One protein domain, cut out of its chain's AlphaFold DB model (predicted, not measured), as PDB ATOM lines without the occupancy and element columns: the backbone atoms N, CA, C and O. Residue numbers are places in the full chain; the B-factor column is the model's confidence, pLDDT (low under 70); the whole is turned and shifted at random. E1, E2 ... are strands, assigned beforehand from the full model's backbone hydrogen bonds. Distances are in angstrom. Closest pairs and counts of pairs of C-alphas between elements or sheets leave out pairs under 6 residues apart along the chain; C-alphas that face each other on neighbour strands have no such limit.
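Overview. This is residues 87 to 120 and 181 to 236 of the 236 residues of an uncharacterized protein of Sphingobacterium sp (UniProt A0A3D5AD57). The domain is one twisted antiparallel sheet of seven strands that folds at a sharp bend in E5 into two wings, E3, E2 and E4 in the one and the later part of E5 with E6 and E7 in the other, and at residue 202 E5 comes near E2. Short E1 lies at the edge beyond E3, and a tail after E7, residues 227 to 236, runs back to the E4 side and ends pointing away from the sheet. The printed part has 90 residues with no named helix and seven named strands, E1 to E7 along the chain, in the sheet order E1, E3, E2, E4, E5, E6, E7. The class is all strand. The whole is compact, with a radius of gyration of the C-alphas of 13.4 A and spans of 38 by 33 by 29 A.

Arrangement. From edge to edge of the sheet the strands' lines turn by 64 degrees. Strands E4, residues 184 to 190, E5, residues 196 to 204, E6, residues 210 to 216, and E7, residues 219 to 226, form a meander, each strand the antiparallel neighbour of the one before. E4 and E5 are a hairpin at 129 degrees between their directions, with N 189 and O 198 within hydrogen-bond range at 2.8 A. E5 bends by 104 degrees at residue 199, and its pairing is staggered: residues 196 to 199 pair with E4 and residues 199 to 204 with E6. E5 and E6 are a hairpin at 177 degrees, with N 211 and O 203 at 2.8 A. E6 and E7 are a hairpin at 160 degrees, with N 212 and O 224 at 2.8 A; E7 is an edge strand. On the other side of E4 is E2, residues 99 to 104, antiparallel at 162 degrees, with N 102 and O 186 at 2.8 A. E2 and E3, residues 110 to 117, are a hairpin at 151 degrees, with N 99 and O 115 at 2.8 A. The other edge strand, E1, residues 88 to 90, pairs with E3 over residues 115 to 117 of E3, antiparallel at 127 degrees, with N 89 and O 116 at 2.9 A. The closest C-alphas of E2 and E5 are those of Tyr 102 and Ile 202, 7.1 A apart. Among the pairs that are apart are E1 and E7, E3 and E6, and E4 and E7.

Along the chain. E4 begins at Tyr 184, with its C-alpha at (71.781, 86.023, 109.333), and ends at Tyr 190, with its C-alpha at (72.380, 91.348, 91.792), 18.3 A from first to last C-alpha. E5, the longest strand by residues with nine, measures 16.8 A, E6 19.9 A, and E7 20.6 A, ending at Thr 226 with its C-alpha at (55.391, 87.546, 107.624). E2 measures 16.8 A, E3 21.8 A and E1 6.2 A. E1 begins at Leu 88, with its C-alpha at (84.500, 92.002, 100.735).

Size, cuts and confidence. The two C-alphas farthest apart are those of Phe 120 and Ser 207, 43.5 A. Residues 121 to 180 are not printed, and C-alphas 120 and 181 are 24.1 A apart across this cut, which falls in the link from E3 to E4. Of the links that are printed whole, the one from E1 to E2 is short, with 8 residues, and the others are tight. The mean pLDDT of the printed part is 90.3; residues 233 to 236 are under 70. Asp 236 is the chain's last residue.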
ATOM      1  N   SER A  87      88.487  90.965 100.968       76.62
ATOM      2  CA  SER A  87      87.679  89.925 100.315       76.62
ATOM      3  C   SER A  87      86.242  90.375 100.060       76.62
ATOM      4  O   SER A  87      85.587  89.910  99.125       76.62
ATOM      5  N   LEU A  88      85.776  91.326 100.871       83.88
ATOM      6  CA  LEU A  88      84.500  92.002 100.735       83.88
ATOM      7  C   LEU A  88      84.734  93.508 100.680       83.88
ATOM      8  O   LEU A  88      85.319  94.103 101.588       83.88
ATOM      9  N   GLN A  89      84.230  94.133  99.625       87.25
ATOM     10  CA  GLN A  89      84.146  95.580  99.537       87.25
ATOM     11  C   GLN A  89      82.733  96.012  99.912       87.25
ATOM     12  O   GLN A  89      81.806  95.802  99.130       87.25
ATOM     13  N   GLN A  90      82.573  96.626 101.087       89.50
ATOM     14  CA  GLN A  90      81.317  97.272 101.462       89.50
ATOM     15  C   GLN A  90      81.020  98.437 100.510       89.50
ATOM     16  O   GLN A  90      81.916  99.190 100.121       89.50
ATOM     17  N   ILE A  91      79.751  98.569 100.141       92.31
ATOM     18  CA  ILE A  91      79.230  99.610  99.256       92.31
ATOM     19  C   ILE A  91      77.990 100.234  99.902       92.31
ATOM     20  O   ILE A  91      77.246  99.559 100.607       92.31
ATOM     21  N   ASP A  92      77.748 101.516  99.649       90.56
ATOM     22  CA  ASP A  92      76.613 102.227 100.261       90.56
ATOM     23  C   ASP A  92      75.305 102.059  99.475       90.56
ATOM     24  O   ASP A  92      74.224 102.365  99.972       90.56
ATOM     25  N   GLN A  93      75.392 101.624  98.216       89.75
ATOM     26  CA  GLN A  93      74.256 101.496  97.306       89.75
ATOM     27  C   GLN A  93      74.423 100.267  96.417       89.75
ATOM     28  O   GLN A  93      75.542  99.866  96.104       89.75
ATOM     29  N   ILE A  94      73.304  99.695  95.970       92.50
ATOM     30  CA  ILE A  94      73.296  98.527  95.084       92.50
ATOM     31  C   ILE A  94      73.907  98.899  93.725       92.50
ATOM     32  O   ILE A  94      73.350  99.691  92.961       92.50
ATOM     33  N   VAL A  95      75.027  98.260  93.401       93.50
ATOM     34  CA  VAL A  95      75.719  98.366  92.108       93.50
ATOM     35  C   VAL A  95      75.691  97.016  91.371       93.50
ATOM     36  O   VAL A  95      75.298  96.002  91.961       93.50
ATOM     37  N   PRO A  96      76.075  96.964  90.082       94.75
ATOM     38  CA  PRO A  96      76.159  95.705  89.352       94.75
ATOM     39  C   PRO A  96      77.009  94.665  90.089       94.75
ATOM     40  O   PRO A  96      78.075  94.996  90.602       94.75
ATOM     41  N   HIS A  97      76.548  93.411  90.110       93.81
ATOM     42  CA  HIS A  97      77.246  92.282  90.751       93.81
ATOM     43  C   HIS A  97      77.404  92.369  92.280       93.81
ATOM     44  O   HIS A  97      78.116  91.558  92.872       93.81
ATOM     45  N   ALA A  98      76.718  93.309  92.932       96.25
ATOM     46  CA  ALA A  98      76.642  93.361  94.385       96.25
ATOM     47  C   ALA A  98      75.900  92.150  94.973       96.25
ATOM     48  O   ALA A  98      75.119  91.469  94.304       96.25
ATOM     49  N   THR A  99      76.102  91.925  96.266       96.25
ATOM     50  CA  THR A  99      75.277  91.073  97.122       96.25
ATOM     51  C   THR A  99      74.759  91.913  98.286       96.25
ATOM     52  O   THR A  99      75.512  92.697  98.857       96.25
ATOM     53  N   THR A 100      73.489  91.739  98.648       97.00
ATOM     54  CA  THR A 100      72.928  92.258  99.905       97.00
ATOM     55  C   THR A 100      72.688  91.088 100.840       97.00
ATOM     56  O   THR A 100      71.911  90.198 100.497       97.00
ATOM     57  N   ALA A 101      73.329  91.093 102.006       95.56
ATOM     58  CA  ALA A 101      72.993  90.212 103.118       95.56
ATOM     59  C   ALA A 101      72.007  90.908 104.064       95.56
ATOM     60  O   ALA A 101      72.173  92.086 104.380       95.56
ATOM     61  N   TYR A 102      71.004  90.167 104.524       96.38
ATOM     62  CA  TYR A 102      70.013  90.611 105.494       96.38
ATOM     63  C   TYR A 102      70.274  89.921 106.830       96.38
ATOM     64  O   TYR A 102      70.462  88.703 106.875       96.38
ATOM     65  N   TYR A 103      70.255  90.683 107.918       95.44
ATOM     66  CA  TYR A 103      70.470  90.167 109.269       95.44
ATOM     67  C   TYR A 103      69.644  90.943 110.292       95.44
ATOM     68  O   TYR A 103      69.137  92.030 110.003       95.44
ATOM     69  N   LEU A 104      69.488  90.369 111.482       94.19
ATOM     70  CA  LEU A 104      68.909  91.055 112.634       94.19
ATOM     71  C   LEU A 104      70.018  91.626 113.524       94.19
ATOM     72  O   LEU A 104      70.967  90.928 113.878       94.19
ATOM     73  N   ASP A 105      69.893  92.898 113.875       90.94
ATOM     74  CA  ASP A 105      70.725  93.545 114.890       90.94
ATOM     75  C   ASP A 105      70.359  93.028 116.300       90.94
ATOM     76  O   ASP A 105      69.384  92.288 116.465       90.94
ATOM     77  N   GLU A 106      71.109  93.419 117.334       87.38
ATOM     78  CA  GLU A 106      70.878  92.944 118.714       87.38
ATOM     79  C   GLU A 106      69.467  93.259 119.248       87.38
ATOM     80  O   GLU A 106      68.918  92.507 120.054       87.38
ATOM     81  N   ASP A 107      68.855  94.346 118.775       89.75
ATOM     82  CA  ASP A 107      67.494  94.766 119.128       89.75
ATOM     83  C   ASP A 107      66.396  94.107 118.265       89.75
ATOM     84  O   ASP A 107      65.210  94.401 118.427       89.75
ATOM     85  N   GLY A 108      66.774  93.212 117.346       87.75
ATOM     86  CA  GLY A 108      65.867  92.566 116.398       87.75
ATOM     87  C   GLY A 108      65.518  93.423 115.176       87.75
ATOM     88  O   GLY A 108      64.614  93.062 114.416       87.75
ATOM     89  N   THR A 109      66.200  94.548 114.955       91.69
ATOM     90  CA  THR A 109      66.011  95.386 113.767       91.69
ATOM     91  C   THR A 109      66.618  94.727 112.530       91.69
ATOM     92  O   THR A 109      67.765  94.292 112.539       91.69
ATOM     93  N   LEU A 110      65.865  94.700 111.425       94.75
ATOM     94  CA  LEU A 110      66.373  94.270 110.121       94.75
ATOM     95  C   LEU A 110      67.434  95.252 109.608       94.75
ATOM     96  O   LEU A 110      67.167  96.449 109.476       94.75
ATOM     97  N   ARG A 111      68.607  94.727 109.266       95.38
ATOM     98  CA  ARG A 111      69.721  95.455 108.659       95.38
ATOM     99  C   ARG A 111      70.108  94.838 107.324       95.38
ATOM    100  O   ARG A 111      69.911  93.646 107.085       95.38
ATOM    101  N   GLU A 112      70.696  95.676 106.481       95.50
ATOM    102  CA  GLU A 112      71.225  95.308 105.175       95.50
ATOM    103  C   GLU A 112      72.731  95.569 105.155       95.50
ATOM    104  O   GLU A 112      73.206  96.598 105.638       95.50
ATOM    105  N   PHE A 113      73.487  94.626 104.604       94.62
ATOM    106  CA  PHE A 113      74.906  94.781 104.323       94.62
ATOM    107  C   PHE A 113      75.146  94.539 102.838       94.62
ATOM    108  O   PHE A 113      74.989  93.416 102.351       94.62
ATOM    109  N   HIS A 114      75.510  95.597 102.118       95.31
ATOM    110  CA  HIS A 114      75.791  95.536 100.691       95.31
ATOM    111  C   HIS A 114      77.291  95.402 100.460       95.31
ATOM    112  O   HIS A 114      78.083  96.190 100.983       95.31
ATOM    113  N   PHE A 115      77.687  94.431  99.645       93.62
ATOM    114  CA  PHE A 115      79.090  94.191  99.353       93.62
ATOM    115  C   PHE A 115      79.314  93.600  97.963       93.62
ATOM    116  O   PHE A 115      78.435  92.973  97.373       93.62
ATOM    117  N   ILE A 116      80.532  93.766  97.455       91.25
ATOM    118  CA  ILE A 116      81.055  93.010  96.315       91.25
ATOM    119  C   ILE A 116      82.064  92.005  96.857       91.25
ATOM    120  O   ILE A 116      82.931  92.366  97.654       91.25
ATOM    121  N   LYS A 117      81.952  90.745  96.425       84.88
ATOM    122  CA  LYS A 117      82.989  89.742  96.680       84.88
ATOM    123  C   LYS A 117      84.144  89.984  95.724       84.88
ATOM    124  O   LYS A 117      83.957  89.940  94.508       84.88
ATOM    125  N   THR A 118      85.325  90.213  96.268       80.56
ATOM    126  CA  THR A 118      86.546  90.255  95.476       80.56
ATOM    127  C   THR A 118      86.930  88.830  95.115       80.56
ATOM    128  O   THR A 118      87.049  87.963  95.981       80.56
ATOM    129  N   THR A 119      87.081  88.569  93.822       71.94
ATOM    130  CA  THR A 119      87.663  87.321  93.340       71.94
ATOM    131  C   THR A 119      89.178  87.460  93.298       71.94
ATOM    132  O   THR A 119      89.706  88.564  93.156       71.94
ATOM    133  N   PHE A 120      89.876  86.335  93.409       72.19
ATOM    134  CA  PHE A 120      91.328  86.265  93.284       72.19
ATOM    135  C   PHE A 120      91.665  85.387  92.076       72.19
ATOM    136  O   PHE A 120      91.966  84.213  92.271       72.19
ATOM    137  N   GLU A 181      76.456  84.956 112.351       82.06
ATOM    138  CA  GLU A 181      75.760  83.968 111.527       82.06
ATOM    139  C   GLU A 181      74.412  83.559 112.136       82.06
ATOM    140  O   GLU A 181      73.426  83.418 111.415       82.06
ATOM    141  N   LYS A 182      74.304  83.502 113.470       87.38
ATOM    142  CA  LYS A 182      73.036  83.191 114.154       87.38
ATOM    143  C   LYS A 182      71.934  84.229 113.918       87.38
ATOM    144  O   LYS A 182      70.778  83.962 114.236       87.38
ATOM    145  N   ASN A 183      72.295  85.415 113.428       91.88
ATOM    146  CA  ASN A 183      71.384  86.514 113.129       91.88
ATOM    147  C   ASN A 183      71.159  86.696 111.620       91.88
ATOM    148  O   ASN A 183      70.330  87.519 111.219       91.88
ATOM    149  N   TYR A 184      71.891  85.962 110.783       92.56
ATOM    150  CA  TYR A 184      71.781  86.023 109.333       92.56
ATOM    151  C   TYR A 184      70.427  85.472 108.874       92.56
ATOM    152  O   TYR A 184      69.980  84.421 109.321       92.56
ATOM    153  N   LEU A 185      69.753  86.187 107.976       94.81
ATOM    154  CA  LEU A 185      68.438  85.806 107.447       94.81
ATOM    155  C   LEU A 185      68.526  85.236 106.026       94.81
ATOM    156  O   LEU A 185      67.676  84.447 105.617       94.81
ATOM    157  N   GLY A 186      69.524  85.672 105.259       94.44
ATOM    158  CA  GLY A 186      69.719  85.312 103.860       94.44
ATOM    159  C   GLY A 186      70.320  86.458 103.054       94.44
ATOM    160  O   GLY A 186      70.585  87.539 103.577       94.44
ATOM    161  N   ALA A 187      70.532  86.229 101.762       96.00
ATOM    162  CA  ALA A 187      71.131  87.213 100.872       96.00
ATOM    163  C   ALA A 187      70.532  87.154  99.469       96.00
ATOM    164  O   ALA A 187      69.951  86.143  99.068       96.00
ATOM    165  N   VAL A 188      70.731  88.228  98.709       97.62
ATOM    166  CA  VAL A 188      70.415  88.315  97.282       97.62
ATOM    167  C   VAL A 188      71.608  88.851  96.504       97.62
ATOM    168  O   VAL A 188      72.201  89.865  96.869       97.62
ATOM    169  N   SER A 189      71.929  88.173  95.411       97.38
ATOM    170  CA  SER A 189      72.901  88.608  94.415       97.38
ATOM    171  C   SER A 189      72.205  89.422  93.328       97.38
ATOM    172  O   SER A 189      71.106  89.075  92.884       97.38
ATOM    173  N   TYR A 190      72.862  90.482  92.863       97.31
ATOM    174  CA  TYR A 190      72.380  91.348  91.792       97.31
ATOM    175  C   TYR A 190      73.163  91.092  90.505       97.31
ATOM    176  O   TYR A 190      74.368  90.859  90.526       97.31
ATOM    177  N   ASN A 191      72.495  91.163  89.357       96.00
ATOM    178  CA  ASN A 191      73.147  90.990  88.058       96.00
ATOM    179  C   ASN A 191      73.842  92.274  87.565       96.00
ATOM    180  O   ASN A 191      73.849  93.311  88.229       96.00
ATOM    181  N   ALA A 192      74.385  92.219  86.344       95.88
ATOM    182  CA  ALA A 192      75.062  93.336  85.677       95.88
ATOM    183  C   ALA A 192      74.192  94.602  85.503       95.88
ATOM    184  O   ALA A 192      74.704  95.674  85.191       95.88
ATOM    185  N   LYS A 193      72.866  94.488  85.671       96.69
ATOM    186  CA  LYS A 193      71.901  95.595  85.581       96.69
ATOM    187  C   LYS A 193      71.408  96.055  86.961       96.69
ATOM    188  O   LYS A 193      70.372  96.712  87.028       96.69
ATOM    189  N   SER A 194      72.094  95.665  88.039       96.25
ATOM    190  CA  SER A 194      71.709  95.946  89.430       96.25
ATOM    191  C   SER A 194      70.310  95.438  89.796       96.25
ATOM    192  O   SER A 194      69.637  96.015  90.649       96.25
ATOM    193  N   LYS A 195      69.831  94.372  89.142       97.38
ATOM    194  CA  LYS A 195      68.541  93.747  89.468       97.38
ATOM    195  C   LYS A 195      68.762  92.476  90.284       97.38
ATOM    196  O   LYS A 195      69.715  91.764  89.966       97.38
ATOM    197  N   PRO A 196      67.890  92.172  91.266       97.50
ATOM    198  CA  PRO A 196      67.901  90.886  91.955       97.50
ATOM    199  C   PRO A 196      67.929  89.736  90.952       97.50
ATOM    200  O   PRO A 196      67.124  89.710  90.019       97.50
ATOM    201  N   ASP A 197      68.873  88.822  91.133       97.69
ATOM    202  CA  ASP A 197      69.134  87.725  90.206       97.69
ATOM    203  C   ASP A 197      68.916  86.370  90.879       97.69
ATOM    204  O   ASP A 197      68.126  85.553  90.405       97.69
ATOM    205  N   TYR A 198      69.534  86.174  92.044       97.56
ATOM    206  CA  TYR A 198      69.467  84.925  92.792       97.56
ATOM    207  C   TYR A 198      69.473  85.185  94.298       97.56
ATOM    208  O   TYR A 198      70.262  85.998  94.775       97.56
ATOM    209  N   GLY A 199      68.628  84.485  95.057       96.75
ATOM    210  CA  GLY A 199      68.583  84.570  96.522       96.75
ATOM    211  C   GLY A 199      67.262  85.126  97.047       96.75
ATOM    212  O   GLY A 199      66.216  84.890  96.444       96.75
ATOM    213  N   ILE A 200      67.285  85.828  98.181       96.69
ATOM    214  CA  ILE A 200      66.085  86.389  98.816       96.69
ATOM    215  C   ILE A 200      66.224  87.883  99.104       96.69
ATOM    216  O   ILE A 200      67.240  88.325  99.628       96.69
ATOM    217  N   THR A 201      65.187  88.662  98.800       97.50
ATOM    218  CA  THR A 201      65.035  90.031  99.309       97.50
ATOM    219  C   THR A 201      64.114  90.024 100.520       97.50
ATOM    220  O   THR A 201      63.182  89.215 100.593       97.50
ATOM    221  N   ILE A 202      64.356  90.932 101.466       97.12
ATOM    222  CA  ILE A 202      63.500  91.143 102.633       97.12
ATOM    223  C   ILE A 202      63.218  92.638 102.738       97.12
ATOM    224  O   ILE A 202      64.137  93.431 102.888       97.12
ATOM    225  N   GLN A 203      61.947  93.022 102.674       95.19
ATOM    226  CA  GLN A 203      61.526  94.418 102.765       95.19
ATOM    227  C   GLN A 203      60.505  94.588 103.886       95.19
ATOM    228  O   GLN A 203      59.519  93.854 103.951       95.19
ATOM    229  N   ARG A 204      60.700  95.591 104.746       93.81
ATOM    230  CA  ARG A 204      59.675  96.012 105.707       93.81
ATOM    231  C   ARG A 204      58.605  96.845 104.996       93.81
ATOM    232  O   ARG A 204      58.927  97.771 104.261       93.81
ATOM    233  N   LEU A 205      57.342  96.501 105.213       93.94
ATOM    234  CA  LEU A 205      56.172  97.192 104.677       93.94
ATOM    235  C   LEU A 205      55.655  98.235 105.677       93.94
ATOM    236  O   LEU A 205      55.874  98.105 106.883       93.94
ATOM    237  N   ASP A 206      54.884  99.211 105.193       91.69
ATOM    238  CA  ASP A 206      54.264 100.260 106.023       91.69
ATOM    239  C   ASP A 206      53.333  99.695 107.110       91.69
ATOM    240  O   ASP A 206      53.164 100.288 108.173       91.69
ATOM    241  N   SER A 207      52.770  98.505 106.880       88.19
ATOM    242  CA  SER A 207      51.989  97.738 107.860       88.19
ATOM    243  C   SER A 207      52.809  97.228 109.052       88.19
ATOM    244  O   SER A 207      52.245  96.636 109.968       88.19
ATOM    245  N   GLY A 208      54.134  97.388 109.029       86.94
ATOM    246  CA  GLY A 208      55.060  96.842 110.019       86.94
ATOM    247  C   GLY A 208      55.429  95.374 109.788       86.94
ATOM    248  O   GLY A 208      56.267  94.849 110.517       86.94
ATOM    249  N   THR A 209      54.847  94.728 108.776       93.00
ATOM    250  CA  THR A 209      55.153  93.349 108.373       93.00
ATOM    251  C   THR A 209      56.307  93.310 107.370       93.00
ATOM    252  O   THR A 209      56.734  94.343 106.860       93.00
ATOM    253  N   TYR A 210      56.814  92.121 107.059       95.56
ATOM    254  CA  TYR A 210      57.896  91.920 106.096       95.56
ATOM    255  C   TYR A 210      57.399  91.184 104.860       95.56
ATOM    256  O   TYR A 210      56.633  90.224 104.963       95.56
ATOM    257  N   GLN A 211      57.869  91.608 103.692       96.56
ATOM    258  CA  GLN A 211      57.760  90.869 102.444       96.56
ATOM    259  C   GLN A 211      59.094  90.187 102.151       96.56
ATOM    260  O   GLN A 211      60.133  90.840 102.121       96.56
ATOM    261  N   VAL A 212      59.046  88.880 101.912       96.88
ATOM    262  CA  VAL A 212      60.194  88.073 101.498       96.88
ATOM    263  C   VAL A 212      59.942  87.581 100.081       96.88
ATOM    264  O   VAL A 212      58.922  86.925  99.840       96.88
ATOM    265  N   GLN A 213      60.845  87.886  99.149       97.56
ATOM    266  CA  GLN A 213      60.761  87.405  97.766       97.56
ATOM    267  C   GLN A 213      61.981  86.564  97.418       97.56
ATOM    268  O   GLN A 213      63.111  86.974  97.664       97.56
ATOM    269  N   ARG A 214      61.757  85.395  96.811       97.25
ATOM    270  CA  ARG A 214      62.827  84.521  96.317       97.25
ATOM    271  C   ARG A 214      63.047  84.736  94.827       97.25
ATOM    272  O   ARG A 214      62.106  84.595  94.048       97.25
ATOM    273  N   TYR A 215      64.293  84.969  94.439       97.69
ATOM    274  CA  TYR A 215      64.735  85.118  93.061       97.69
ATOM    275  C   TYR A 215      65.529  83.898  92.597       97.69
ATOM    276  O   TYR A 215      66.399  83.402  93.314       97.69
ATOM    277  N   VAL A 216      65.217  83.430  91.390       97.19
ATOM    278  CA  VAL A 216      66.029  82.476  90.624       97.19
ATOM    279  C   VAL A 216      66.065  82.973  89.183       97.19
ATOM    280  O   VAL A 216      65.010  83.254  88.608       97.19
ATOM    281  N   ASP A 217      67.266  83.126  88.628       95.56
ATOM    282  CA  ASP A 217      67.520  83.638  87.275       95.56
ATOM    283  C   ASP A 217      66.750  84.936  86.961       95.56
ATOM    284  O   ASP A 217      66.091  85.088  85.926       95.56
ATOM    285  N   GLY A 218      66.758  85.868  87.917       96.12
ATOM    286  CA  GLY A 218      66.121  87.180  87.804       96.12
ATOM    287  C   GLY A 218      64.595  87.183  87.915       96.12
ATOM    288  O   GLY A 218      63.972  88.229  87.719       96.12
ATOM    289  N   LYS A 219      63.966  86.044  88.228       97.00
ATOM    290  CA  LYS A 219      62.508  85.918  88.367       97.00
ATOM    291  C   LYS A 219      62.103  85.641  89.805       97.00
ATOM    292  O   LYS A 219      62.694  84.795  90.473       97.00
ATOM    293  N   VAL A 220      61.030  86.296  90.246       97.75
ATOM    294  CA  VAL A 220      60.386  85.975  91.524       97.75
ATOM    295  C   VAL A 220      59.726  84.602  91.408       97.75
ATOM    296  O   VAL A 220      58.826  84.405  90.594       97.75
ATOM    297  N   THR A 221      60.182  83.657  92.222       96.75
ATOM    298  CA  THR A 221      59.652  82.284  92.295       96.75
ATOM    299  C   THR A 221      58.731  82.079  93.494       96.75
ATOM    300  O   THR A 221      57.902  81.173  93.487       96.75
ATOM    301  N   SER A 222      58.847  82.922  94.522       95.56
ATOM    302  CA  SER A 222      57.994  82.892  95.709       95.56
ATOM    303  C   SER A 222      57.924  84.272  96.355       95.56
ATOM    304  O   SER A 222      58.923  84.991  96.372       95.56
ATOM    305  N   THR A 223      56.760  84.599  96.915       96.75
ATOM    306  CA  THR A 223      56.528  85.792  97.736       96.75
ATOM    307  C   THR A 223      55.786  85.371  98.995       96.75
ATOM    308  O   THR A 223      54.747  84.714  98.909       96.75
ATOM    309  N   LYS A 224      56.285  85.773 100.165       94.94
ATOM    310  CA  LYS A 224      55.637  85.537 101.458       94.94
ATOM    311  C   LYS A 224      55.592  86.827 102.264       94.94
ATOM    312  O   LYS A 224      56.564  87.575 102.294       94.94
ATOM    313  N   THR A 225      54.480  87.056 102.954       95.44
ATOM    314  CA  THR A 225      54.376  88.103 103.974       95.44
ATOM    315  C   THR A 225      54.442  87.464 105.353       95.44
ATOM    316  O   THR A 225      53.822  86.426 105.587       95.44
ATOM    317  N   THR A 226      55.213  88.053 106.261       92.88
ATOM    318  CA  THR A 226      55.391  87.546 107.624       92.88
ATOM    319  C   THR A 226      55.489  88.685 108.630       92.88
ATOM    320  O   THR A 226      55.985  89.763 108.313       92.88
ATOM    321  N   ASN A 227      55.037  88.436 109.855       89.62
ATOM    322  CA  ASN A 227      55.211  89.359 110.981       89.62
ATOM    323  C   ASN A 227      56.540  89.121 111.709       89.62
ATOM    324  O   ASN A 227      56.988  89.971 112.471       89.62
ATOM    325  N   HIS A 228      57.159  87.962 111.474       86.88
ATOM    326  CA  HIS A 228      58.366  87.523 112.157       86.88
ATOM    327  C   HIS A 228      59.404  87.059 111.141       86.88
ATOM    328  O   HIS A 228      59.084  86.330 110.195       86.88
ATOM    329  N   LEU A 229      60.641  87.490 111.355       88.44
ATOM    330  CA  LEU A 229      61.814  86.980 110.666       88.44
ATOM    331  C   LEU A 229      62.503  86.001 111.608       88.44
ATOM    332  O   LEU A 229      62.633  86.264 112.803       88.44
ATOM    333  N   HIS A 230      62.914  84.867 111.065       83.12
ATOM    334  CA  HIS A 230      63.708  83.891 111.788       83.12
ATOM    335  C   HIS A 230      65.055  83.791 111.085       83.12
ATOM    336  O   HIS A 230      65.051  83.684 109.854       83.12
ATOM    337  N   PRO A 231      66.171  83.841 111.831       81.44
ATOM    338  CA  PRO A 231      67.476  83.555 111.271       81.44
ATOM    339  C   PRO A 231      67.472  82.248 110.508       81.44
ATOM    340  O   PRO A 231      66.795  81.284 110.887       81.44
ATOM    341  N   TRP A 232      68.206  82.257 109.406       71.69
ATOM    342  CA  TRP A 232      68.431  81.071 108.624       71.69
ATOM    343  C   TRP A 232      69.117  80.037 109.513       71.69
ATOM    344  O   TRP A 232      70.094  80.330 110.199       71.69
ATOM    345  N   LYS A 233      68.558  78.833 109.524       62.09
ATOM    346  CA  LYS A 233      69.202  77.659 110.089       62.09
ATOM    347  C   LYS A 233      69.532  76.769 108.908       62.09
ATOM    348  O   LYS A 233      68.637  76.462 108.119       62.09
ATOM    349  N   GLU A 234      70.800  76.407 108.772       46.50
ATOM    350  CA  GLU A 234      71.176  75.245 107.980       46.50
ATOM    351  C   GLU A 234      70.504  74.054 108.682       46.50
ATOM    352  O   GLU A 234      70.887  73.689 109.790       46.50
ATOM    353  N   GLU A 235      69.372  73.581 108.161       34.44
ATOM    354  CA  GLU A 235      68.811  72.305 108.612       34.44
ATOM    355  C   GLU A 235      69.703  71.195 108.032       34.44
ATOM    356  O   GLU A 235      70.019  71.247 106.841       34.44
ATOM    357  N   ASP A 236      70.123  70.272 108.909       31.80
ATOM    358  CA  ASP A 236      71.074  69.162 108.697       31.80
ATOM    359  C   ASP A 236      70.951  68.409 107.355       31.80
ATOM    360  O   ASP A 236      69.818  68.035 106.960       31.80
TER     361      ASP A 236